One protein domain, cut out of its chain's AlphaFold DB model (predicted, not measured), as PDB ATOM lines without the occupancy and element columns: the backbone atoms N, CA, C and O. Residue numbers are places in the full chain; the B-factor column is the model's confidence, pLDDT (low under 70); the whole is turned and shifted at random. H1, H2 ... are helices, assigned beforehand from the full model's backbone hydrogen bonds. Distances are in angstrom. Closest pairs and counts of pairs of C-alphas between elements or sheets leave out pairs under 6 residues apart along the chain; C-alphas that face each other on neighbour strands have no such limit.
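AT A GLANCE: This is residues 4 to 79 of the 510 residues of the protein "Alcohol oxidase" of Stemphylium lycopersici (UniProt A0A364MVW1). Look first for a small cluster of four short helices: H1 and H2 run side by side in opposite ways, H4 crosses H2 at about a right angle, and H3 lies close by, next to H4. At one end of the longest axis a long loop, residues 40 to 62, reaches away and folds back, with its tip near Lys 53, and at the other end the tail, residues 71 to 79, runs out to Phe 79. The printed part has 76 residues, with the named helices H1, H2, H3 and H4 in that order and no named strand; the class is all helix, though the helices hold 33 of the 76 residues. The whole is compact, with a radius of gyration of the C-alphas of 12.4 A, yet elongated in outline, spanning 41 by 23 by 22 A.

HOW THE PARTS SIT: Start at H1, residues 4 to 11, and go on to H2, residues 19 to 28: they form a helical hairpin, touch, and run opposite ways at a shallow tilt of 19 degrees. Their closest C-alphas are those of Leu 10 and Val 24, 6.4 A apart. Next find H3, residues 33 to 39, which is close to H2 but not clearly touching it, the closest C-alphas being those of Leu 27 and Ile 36 at 7.0 A. H3 is also close to H1 but not clearly touching, with the C-alphas of Leu 6 and Gly 37 closest at 7.1 A. Last comes H4, residues 63 to 70, which touches H2 about perpendicular at 89 degrees; the closest C-alphas, those of Cys 23 and Cys 70, are 5.1 A apart. H3 and H4 form a second helical hairpin and only just touch, with 3 pairs of C-alphas within 8 A, the closest being those of Gly 39 and Thr 65 at 5.6 A. They run opposite ways at a steep tilt of 38 degrees, only just past shallow. H1 and H4 are apart. In H1, H2, H3 and H4 every O i to N i+4 pair is within hydrogen-bond range.

IN THESE COORDINATES: Find C-alpha 4 at (3.935, 18.167, 84.697); from there H1 runs 10.1 A to Gly 11. H2, the longest helix, begins at C-alpha 19, (-11.224, 4.253, 73.843), and is 14.1 A long. H3 is 9.7 A long, and H4 runs 9.8 A to C-alpha 70 at (-14.008, 12.392, 75.466).

THE WHOLE: The two C-alphas farthest apart are those of Lys 53 and Phe 79, at 41.9 A. The link from H2 to H3 is tight, that from H1 to H2 is short, and that from H3 to H4 is long, with 23 residues. Within that long link residues 40 to 41 pair antiparallel with residues 60 to 61, and residues 51 to 52 with residues 55 to 56. The printed part has no cut. The mean pLDDT of the printed part is 78.4, and residues 16 to 19 and 72 to 79 are under 70.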
ATOM      1  N   SER A   4       2.944  19.243  84.849       81.75
ATOM      2  CA  SER A   4       3.935  18.167  84.697       81.75
ATOM      3  C   SER A   4       3.520  16.877  85.406       81.75
ATOM      4  O   SER A   4       3.580  15.807  84.811       81.75
ATOM      5  N   GLU A   5       3.021  16.967  86.642       80.62
ATOM      6  CA  GLU A   5       2.546  15.812  87.415       80.62
ATOM      7  C   GLU A   5       1.319  15.167  86.767       80.62
ATOM      8  O   GLU A   5       1.188  13.943  86.767       80.62
ATOM      9  N   LEU A   6       0.418  15.983  86.212       80.44
ATOM     10  CA  LEU A   6      -0.765  15.496  85.513       80.44
ATOM     11  C   LEU A   6      -0.397  14.806  84.198       80.44
ATOM     12  O   LEU A   6      -0.937  13.742  83.893       80.44
ATOM     13  N   SER A   7       0.536  15.386  83.439       82.31
ATOM     14  CA  SER A   7       1.035  14.788  82.202       82.31
ATOM     15  C   SER A   7       1.733  13.452  82.458       82.31
ATOM     16  O   SER A   7       1.470  12.492  81.739       82.31
ATOM     17  N   ASP A   8       2.571  13.355  83.491       83.75
ATOM     18  CA  ASP A   8       3.267  12.110  83.832       83.75
ATOM     19  C   ASP A   8       2.294  11.029  84.328       83.75
ATOM     20  O   ASP A   8       2.402   9.860  83.950       83.75
ATOM     21  N   PHE A   9       1.293  11.422  85.122       80.94
ATOM     22  CA  PHE A   9       0.245  10.522  85.601       80.94
ATOM     23  C   PHE A   9      -0.607   9.961  84.454       80.94
ATOM     24  O   PHE A   9      -0.788   8.749  84.341       80.94
ATOM     25  N   LEU A  10      -1.109  10.828  83.570       81.62
ATOM     26  CA  LEU A  10      -1.955  10.428  82.444       81.62
ATOM     27  C   LEU A  10      -1.153   9.791  81.298       81.62
ATOM     28  O   LEU A  10      -1.678   8.938  80.583       81.62
ATOM     29  N   GLY A  11       0.115  10.162  81.122       80.44
ATOM     30  CA  GLY A  11       0.984   9.693  80.039       80.44
ATOM     31  C   GLY A  11       1.108   8.173  79.992       80.44
ATOM     32  O   GLY A  11       1.006   7.574  78.918       80.44
ATOM     33  N   ASN A  12       1.198   7.537  81.160       77.69
ATOM     34  CA  ASN A  12       1.260   6.079  81.282       77.69
ATOM     35  C   ASN A  12      -0.019   5.375  80.795       77.69
ATOM     36  O   ASN A  12       0.039   4.231  80.348       77.69
ATOM     37  N   HIS A  13      -1.159   6.070  80.808       74.75
ATOM     38  CA  HIS A  13      -2.463   5.556  80.379       74.75
ATOM     39  C   HIS A  13      -2.828   5.932  78.933       74.75
ATOM     40  O   HIS A  13      -3.831   5.461  78.397       74.75
ATOM     41  N   GLY A  14      -2.029   6.778  78.275       71.62
ATOM     42  CA  GLY A  14      -2.259   7.219  76.896       71.62
ATOM     43  C   GLY A  14      -1.828   6.212  75.822       71.62
ATOM     44  O   GLY A  14      -2.189   6.364  74.649       71.62
ATOM     45  N   ASN A  15      -1.073   5.179  76.203       71.19
ATOM     46  CA  ASN A  15      -0.547   4.171  75.285       71.19
ATOM     47  C   ASN A  15      -1.575   3.059  75.030       71.19
ATOM     48  O   ASN A  15      -1.951   2.325  75.934       71.19
ATOM     49  N   GLY A  16      -2.023   2.922  73.778       68.62
ATOM     50  CA  GLY A  16      -2.961   1.873  73.357       68.62
ATOM     51  C   GLY A  16      -3.997   2.353  72.341       68.62
ATOM     52  O   GLY A  16      -4.129   3.550  72.087       68.62
ATOM     53  N   SER A  17      -4.740   1.428  71.729       65.69
ATOM     54  CA  SER A  17      -5.804   1.721  70.750       65.69
ATOM     55  C   SER A  17      -7.208   1.810  71.365       65.69
ATOM     56  O   SER A  17      -8.146   2.205  70.660       65.69
ATOM     57  N   SER A  18      -7.343   1.486  72.656       67.94
ATOM     58  CA  SER A  18      -8.609   1.503  73.391       67.94
ATOM     59  C   SER A  18      -9.216   2.908  73.451       67.94
ATOM     60  O   SER A  18      -8.534   3.926  73.287       67.94
ATOM     61  N   TRP A  19     -10.530   2.975  73.680       69.75
ATOM     62  CA  TRP A  19     -11.224   4.253  73.843       69.75
ATOM     63  C   TRP A  19     -10.646   5.059  75.012       69.75
ATOM     64  O   TRP A  19     -10.423   6.256  74.866       69.75
ATOM     65  N   THR A  20     -10.297   4.397  76.119       73.75
ATOM     66  CA  THR A  20      -9.651   5.017  77.281       73.75
ATOM     67  C   THR A  20      -8.307   5.636  76.910       73.75
ATOM     68  O   THR A  20      -8.099   6.814  77.176       73.75
ATOM     69  N   ALA A  21      -7.439   4.916  76.193       77.69
ATOM     70  CA  ALA A  21      -6.156   5.461  75.746       77.69
ATOM     71  C   ALA A  21      -6.323   6.648  74.778       77.69
ATOM     72  O   ALA A  21      -5.541   7.599  74.798       77.69
ATOM     73  N   LYS A  22      -7.360   6.626  73.927       79.44
ATOM     74  CA  LYS A  22      -7.709   7.754  73.046       79.44
ATOM     75  C   LYS A  22      -8.231   8.955  73.839       79.44
ATOM     76  O   LYS A  22      -7.783  10.067  73.579       79.44
ATOM     77  N   CYS A  23      -9.109   8.728  74.814       83.00
ATOM     78  CA  CYS A  23      -9.642   9.743  75.722       83.00
ATOM     79  C   CYS A  23      -8.520  10.400  76.534       83.00
ATOM     80  O   CYS A  23      -8.384  11.619  76.508       83.00
ATOM     81  N   VAL A  24      -7.634   9.605  77.136       84.88
ATOM     82  CA  VAL A  24      -6.455  10.087  77.865       84.88
ATOM     83  C   VAL A  24      -5.524  10.895  76.956       84.88
ATOM     84  O   VAL A  24      -5.084  11.976  77.335       84.88
ATOM     85  N   ARG A  25      -5.290  10.456  75.712       83.31
ATOM     86  CA  ARG A  25      -4.560  11.264  74.716       83.31
ATOM     87  C   ARG A  25      -5.284  12.554  74.331       83.31
ATOM     88  O   ARG A  25      -4.619  13.518  73.971       83.31
ATOM     89  N   GLY A  26      -6.613  12.579  74.364       83.75
ATOM     90  CA  GLY A  26      -7.413  13.789  74.168       83.75
ATOM     91  C   GLY A  26      -7.264  14.773  75.324       83.75
ATOM     92  O   GLY A  26      -7.098  15.963  75.082       83.75
ATOM     93  N   LEU A  27      -7.255  14.264  76.558       84.94
ATOM     94  CA  LEU A  27      -7.006  15.047  77.768       84.94
ATOM     95  C   LEU A  27      -5.588  15.639  77.756       84.94
ATOM     96  O   LEU A  27      -5.426  16.842  77.907       84.94
ATOM     97  N   LEU A  28      -4.570  14.832  77.449       84.19
ATOM     98  CA  LEU A  28      -3.174  15.287  77.341       84.19
ATOM     99  C   LEU A  28      -2.931  16.323  76.230       84.19
ATOM    100  O   LEU A  28      -1.910  17.002  76.240       84.19
ATOM    101  N   LYS A  29      -3.838  16.426  75.253       82.75
ATOM    102  CA  LYS A  29      -3.772  17.391  74.145       82.75
ATOM    103  C   LYS A  29      -4.582  18.665  74.393       82.75
ATOM    104  O   LYS A  29      -4.639  19.502  73.498       82.75
ATOM    105  N   ALA A  30      -5.262  18.789  75.532       82.56
ATOM    106  CA  ALA A  30      -6.017  19.995  75.833       82.56
ATOM    107  C   ALA A  30      -5.074  21.159  76.165       82.56
ATOM    108  O   ALA A  30      -4.068  20.972  76.845       82.56
ATOM    109  N   ASP A  31      -5.445  22.365  75.735       77.81
ATOM    110  CA  ASP A  31      -4.635  23.573  75.935       77.81
ATOM    111  C   ASP A  31      -4.521  23.988  77.415       77.81
ATOM    112  O   ASP A  31      -3.599  24.714  77.781       77.81
ATOM    113  N   ASN A  32      -5.439  23.525  78.276       83.00
ATOM    114  CA  ASN A  32      -5.454  23.838  79.702       83.00
ATOM    115  C   ASN A  32      -5.557  22.568  80.564       83.00
ATOM    116  O   ASN A  32      -6.641  22.059  80.852       83.00
ATOM    117  N   LEU A  33      -4.401  22.064  80.994       79.88
ATOM    118  CA  LEU A  33      -4.285  20.884  81.857       79.88
ATOM    119  C   LEU A  33      -4.852  21.119  83.269       79.88
ATOM    120  O   LEU A  33      -5.294  20.169  83.916       79.88
ATOM    121  N   ARG A  34      -4.936  22.374  83.730       79.12
ATOM    122  CA  ARG A  34      -5.522  22.704  85.039       79.12
ATOM    123  C   ARG A  34      -7.017  22.409  85.101       79.12
ATOM    124  O   ARG A  34      -7.460  21.809  86.076       79.12
ATOM    125  N   ASP A  35      -7.756  22.720  84.037       78.50
ATOM    126  CA  ASP A  35      -9.202  22.451  83.948       78.50
ATOM    127  C   ASP A  35      -9.492  20.939  83.975       78.50
ATOM    128  O   ASP A  35     -10.503  20.481  84.510       78.50
ATOM    129  N   ILE A  36      -8.567  20.130  83.445       82.00
ATOM    130  CA  ILE A  36      -8.634  18.666  83.526       82.00
ATOM    131  C   ILE A  36      -8.342  18.190  84.948       82.00
ATOM    132  O   ILE A  36      -9.039  17.305  85.444       82.00
ATOM    133  N   GLY A  37      -7.347  18.785  85.612       82.06
ATOM    134  CA  GLY A  37      -7.018  18.515  87.011       82.06
ATOM    135  C   GLY A  37      -8.184  18.793  87.965       82.06
ATOM    136  O   GLY A  37      -8.425  18.004  88.877       82.06
ATOM    137  N   GLU A  38      -8.952  19.859  87.724       84.31
ATOM    138  CA  GLU A  38     -10.196  20.167  88.452       84.31
ATOM    139  C   GLU A  38     -11.335  19.187  88.122       84.31
ATOM    140  O   GLU A  38     -12.231  18.937  88.937       84.31
ATOM    141  N   GLY A  39     -11.291  18.601  86.927       83.06
ATOM    142  CA  GLY A  39     -12.178  17.539  86.468       83.06
ATOM    143  C   GLY A  39     -11.933  16.187  87.136       83.06
ATOM    144  O   GLY A  39     -12.863  15.381  87.193       83.06
ATOM    145  N   LEU A  40     -10.730  15.929  87.662       86.69
ATOM    146  CA  LEU A  40     -10.394  14.663  88.318       86.69
ATOM    147  C   LEU A  40     -11.220  14.459  89.593       86.69
ATOM    148  O   LEU A  40     -11.373  15.369  90.405       86.69
ATOM    149  N   VAL A  41     -11.718  13.240  89.791       87.31
ATOM    150  CA  VAL A  41     -12.474  12.845  90.986       87.31
ATOM    151  C   VAL A  41     -11.782  11.703  91.715       87.31
ATOM    152  O   VAL A  41     -11.268  10.764  91.098       87.31
ATOM    153  N   ALA A  42     -11.784  11.775  93.043       84.81
ATOM    154  CA  ALA A  42     -11.328  10.685  93.894       84.81
ATOM    155  C   ALA A  42     -12.367   9.555  93.976       84.81
ATOM    156  O   ALA A  42     -13.508   9.705  93.539       84.81
ATOM    157  N   LYS A  43     -11.992   8.413  94.571       77.38
ATOM    158  CA  LYS A  43     -12.860   7.224  94.724       77.38
ATOM    159  C   LYS A  43     -14.230   7.530  95.348       77.38
ATOM    160  O   LYS A  43     -15.222   6.879  95.048       77.38
ATOM    161  N   ASN A  44     -14.271   8.518  96.235       78.69
ATOM    162  CA  ASN A  44     -15.454   8.992  96.952       78.69
ATOM    163  C   ASN A  44     -16.165  10.163  96.240       78.69
ATOM    164  O   ASN A  44     -16.965  10.853  96.867       78.69
ATOM    165  N   GLY A  45     -15.821  10.449  94.980       76.44
ATOM    166  CA  GLY A  45     -16.358  11.567  94.203       76.44
ATOM    167  C   GLY A  45     -15.883  12.952  94.655       76.44
ATOM    168  O   GLY A  45     -16.368  13.951  94.129       76.44
ATOM    169  N   HIS A  46     -14.960  13.037  95.621       80.75
ATOM    170  CA  HIS A  46     -14.475  14.321  96.119       80.75
ATOM    171  C   HIS A  46     -13.493  14.971  95.146       80.75
ATOM    172  O   HIS A  46     -12.749  14.299  94.423       80.75
ATOM    173  N   LYS A  47     -13.511  16.303  95.178       82.75
ATOM    174  CA  LYS A  47     -12.638  17.201  94.429       82.75
ATOM    175  C   LYS A  47     -12.096  18.285  95.369       82.75
ATOM    176  O   LYS A  47     -12.860  18.732  96.229       82.75
ATOM    177  N   PRO A  48     -10.859  18.770  95.176       81.38
ATOM    178  CA  PRO A  48      -9.849  18.262  94.241       81.38
ATOM    179  C   PRO A  48      -9.245  16.927  94.713       81.38
ATOM    180  O   PRO A  48      -9.379  16.549  95.873       81.38
ATOM    181  N   VAL A  49      -8.581  16.199  93.812       85.38
ATOM    182  CA  VAL A  49      -7.860  14.966  94.167       85.38
ATOM    183  C   VAL A  49      -6.641  15.264  95.042       85.38
ATOM    184  O   VAL A  49      -5.917  16.235  94.818       85.38
ATOM    185  N   GLU A  50      -6.394  14.403  96.027       83.69
ATOM    186  CA  GLU A  50      -5.296  14.548  96.987       83.69
ATOM    187  C   GLU A  50      -4.135  13.595  96.673       83.69
ATOM    188  O   GLU A  50      -4.325  12.507  96.119       83.69
ATOM    189  N   PHE A  51      -2.922  13.998  97.054       81.06
ATOM    190  CA  PHE A  51      -1.724  13.168  96.953       81.06
ATOM    191  C   PHE A  51      -1.548  12.360  98.244       81.06
ATOM    192  O   PHE A  51      -1.195  12.908  99.288       81.06
ATOM    193  N   ILE A  52      -1.812  11.055  98.187       79.62
ATOM    194  CA  ILE A  52      -1.840  10.166  99.351       79.62
ATOM    195  C   ILE A  52      -0.824   9.042  99.131       79.62
ATOM    196  O   ILE A  52      -0.881   8.327  98.136       79.62
ATOM    197  N   LYS A  53       0.107   8.861 100.079       76.62
ATOM    198  CA  LYS A  53       1.107   7.768 100.072       76.62
ATOM    199  C   LYS A  53       1.922   7.663  98.763       76.62
ATOM    200  O   LYS A  53       2.213   6.566  98.300       76.62
ATOM    201  N   GLY A  54       2.311   8.798  98.178       75.00
ATOM    202  CA  GLY A  54       3.157   8.823  96.978       75.00
ATOM    203  C   GLY A  54       2.409   8.672  95.648       75.00
ATOM    204  O   GLY A  54       3.062   8.606  94.611       75.00
ATOM    205  N   ALA A  55       1.072   8.644  95.657       75.50
ATOM    206  CA  ALA A  55       0.248   8.601  94.452       75.50
ATOM    207  C   ALA A  55      -0.941   9.570  94.542       75.50
ATOM    208  O   ALA A  55      -1.456   9.864  95.622       75.50
ATOM    209  N   TRP A  56      -1.406  10.062  93.394       79.62
ATOM    210  CA  TRP A  56      -2.644  10.834  93.316       79.62
ATOM    211  C   TRP A  56      -3.843   9.901  93.458       79.62
ATOM    212  O   TRP A  56      -3.958   8.923  92.722       79.62
ATOM    213  N   ASN A  57      -4.766  10.213  94.368       83.06
ATOM    214  CA  ASN A  57      -6.008   9.456  94.539       83.06
ATOM    215  C   ASN A  57      -7.046   9.842  93.469       83.06
ATOM    216  O   ASN A  57      -8.174  10.201  93.793       83.06
ATOM    217  N   ALA A  58      -6.655   9.824  92.196       81.94
ATOM    218  CA  ALA A  58      -7.536  10.093  91.069       81.94
ATOM    219  C   ALA A  58      -8.103   8.772  90.537       81.94
ATOM    220  O   ALA A  58      -7.359   7.883  90.134       81.94
ATOM    221  N   TRP A  59      -9.428   8.651  90.550       80.75
ATOM    222  CA  TRP A  59     -10.160   7.452  90.121       80.75
ATOM    223  C   TRP A  59     -11.015   7.689  88.883       80.75
ATOM    224  O   TRP A  59     -11.399   6.741  88.203       80.75
ATOM    225  N   GLY A  60     -11.346   8.948  88.612       82.44
ATOM    226  CA  GLY A  60     -12.275   9.322  87.565       82.44
ATOM    227  C   GLY A  60     -12.014  10.714  87.019       82.44
ATOM    228  O   GLY A  60     -11.237  11.486  87.578       82.44
ATOM    229  N   ILE A  61     -12.749  11.045  85.965       86.25
ATOM    230  CA  ILE A  61     -13.050  12.419  85.571       86.25
ATOM    231  C   ILE A  61     -14.543  12.651  85.772       86.25
ATOM    232  O   ILE A  61     -15.342  11.715  85.681       86.25
ATOM    233  N   ASP A  62     -14.933  13.886  86.046       84.19
ATOM    234  CA  ASP A  62     -16.340  14.235  86.122       84.19
ATOM    235  C   ASP A  62     -17.030  14.166  84.744       84.19
ATOM    236  O   ASP A  62     -16.413  14.036  83.678       84.19
ATOM    237  N   LYS A  63     -18.359  14.266  84.766       81.06
ATOM    238  CA  LYS A  63     -19.189  14.193  83.561       81.06
ATOM    239  C   LYS A  63     -18.937  15.354  82.590       81.06
ATOM    240  O   LYS A  63     -19.020  15.152  81.379       81.06
ATOM    241  N   ALA A  64     -18.651  16.551  83.103       83.69
ATOM    242  CA  ALA A  64     -18.442  17.740  82.280       83.69
ATOM    243  C   ALA A  64     -17.136  17.620  81.479       83.69
ATOM    244  O   ALA A  64     -17.148  17.752  80.255       83.69
ATOM    245  N   THR A  65     -16.047  17.247  82.146       85.06
ATOM    246  CA  THR A  65     -14.739  16.959  81.562       85.06
ATOM    247  C   THR A  65     -14.806  15.746  80.627       85.06
ATOM    248  O   THR A  65     -14.265  15.818  79.520       85.06
ATOM    249  N   CYS A  66     -15.531  14.666  80.981       83.88
ATOM    250  CA  CYS A  66     -15.687  13.507  80.082       83.88
ATOM    251  C   CYS A  66     -16.388  13.903  78.771       83.88
ATOM    252  O   CYS A  66     -15.924  13.525  77.697       83.88
ATOM    253  N   TYR A  67     -17.456  14.710  78.795       82.38
ATOM    254  CA  TYR A  67     -18.101  15.138  77.547       82.38
ATOM    255  C   TYR A  67     -17.295  16.161  76.750       82.38
ATOM    256  O   TYR A  67     -17.267  16.065  75.521       82.38
ATOM    257  N   ALA A  68     -16.628  17.101  77.422       83.50
ATOM    258  CA  ALA A  68     -15.847  18.140  76.761       83.50
ATOM    259  C   ALA A  68     -14.669  17.560  75.959       83.50
ATOM    260  O   ALA A  68     -14.413  17.988  74.829       83.50
ATOM    261  N   HIS A  69     -13.991  16.551  76.514       82.94
ATOM    262  CA  HIS A  69     -12.761  16.009  75.932       82.94
ATOM    263  C   HIS A  69     -12.924  14.616  75.328       82.94
ATOM    264  O   HIS A  69     -12.263  14.310  74.338       82.94
ATOM    265  N   CYS A  70     -13.821  13.789  75.869       81.31
ATOM    266  CA  CYS A  70     -14.008  12.392  75.466       81.31
ATOM    267  C   CYS A  70     -15.386  12.093  74.864       81.31
ATOM    268  O   CYS A  70     -15.686  10.947  74.534       81.31
ATOM    269  N   GLY A  71     -16.219  13.113  74.647       74.12
ATOM    270  CA  GLY A  71     -17.520  12.947  74.011       74.12
ATOM    271  C   GLY A  71     -17.428  12.305  72.620       74.12
ATOM    272  O   GLY A  71     -16.457  12.486  71.882       74.12
ATOM    273  N   ARG A  72     -18.499  11.606  72.213       65.81
ATOM    274  CA  ARG A  72     -18.632  10.968  70.882       65.81
ATOM    275  C   ARG A  72     -18.385  11.918  69.699       65.81
ATOM    276  O   ARG A  72     -18.083  11.458  68.607       65.81
ATOM    277  N   GLN A  73     -18.512  13.227  69.910       67.44
ATOM    278  CA  GLN A  73     -18.233  14.255  68.904       67.44
ATOM    279  C   GLN A  73     -16.727  14.468  68.655       67.44
ATOM    280  O   GLN A  73     -16.346  14.893  67.570       67.44
ATOM    281  N   LYS A  74     -15.867  14.181  69.644       69.19
ATOM    282  CA  LYS A  74     -14.400  14.323  69.562       69.19
ATOM    283  C   LYS A  74     -13.720  13.028  69.127       69.19
ATOM    284  O   LYS A  74     -12.721  13.062  68.413       69.19
ATOM    285  N   PHE A  75     -14.300  11.895  69.514       66.62
ATOM    286  CA  PHE A  75     -13.899  10.567  69.069       66.62
ATOM    287  C   PHE A  75     -15.082   9.914  68.354       66.62
ATOM    288  O   PHE A  75     -15.893   9.260  69.019       66.62
ATOM    289  N   PRO A  76     -15.220  10.080  67.023       56.34
ATOM    290  CA  PRO A  76     -16.209   9.305  66.290       56.34
ATOM    291  C   PRO A  76     -15.922   7.827  66.565       56.34
ATOM    292  O   PRO A  76     -14.763   7.406  66.516       56.34
ATOM    293  N   MET A  77     -16.954   7.053  66.918       56.16
ATOM    294  CA  MET A  77     -16.825   5.597  66.991       56.16
ATOM    295  C   MET A  77     -16.258   5.147  65.648       56.16
ATOM    296  O   MET A  77     -16.919   5.276  64.620       56.16
ATOM    297  N   VAL A  78     -14.995   4.723  65.648       57.00
ATOM    298  CA  VAL A  78     -14.357   4.236  64.433       57.00
ATOM    299  C   VAL A  78     -15.074   2.943  64.122       57.00
ATOM    300  O   VAL A  78     -14.998   1.992  64.896       57.00
ATOM    301  N   PHE A  79     -15.842   2.955  63.041       60.12
ATOM    302  CA  PHE A  79     -16.467   1.758  62.522       60.12
ATOM    303  C   PHE A  79     -15.363   0.741  62.226       60.12
ATOM    304  O   PHE A  79     -14.538   0.939  61.334       60.12
TER     305      PHE A  79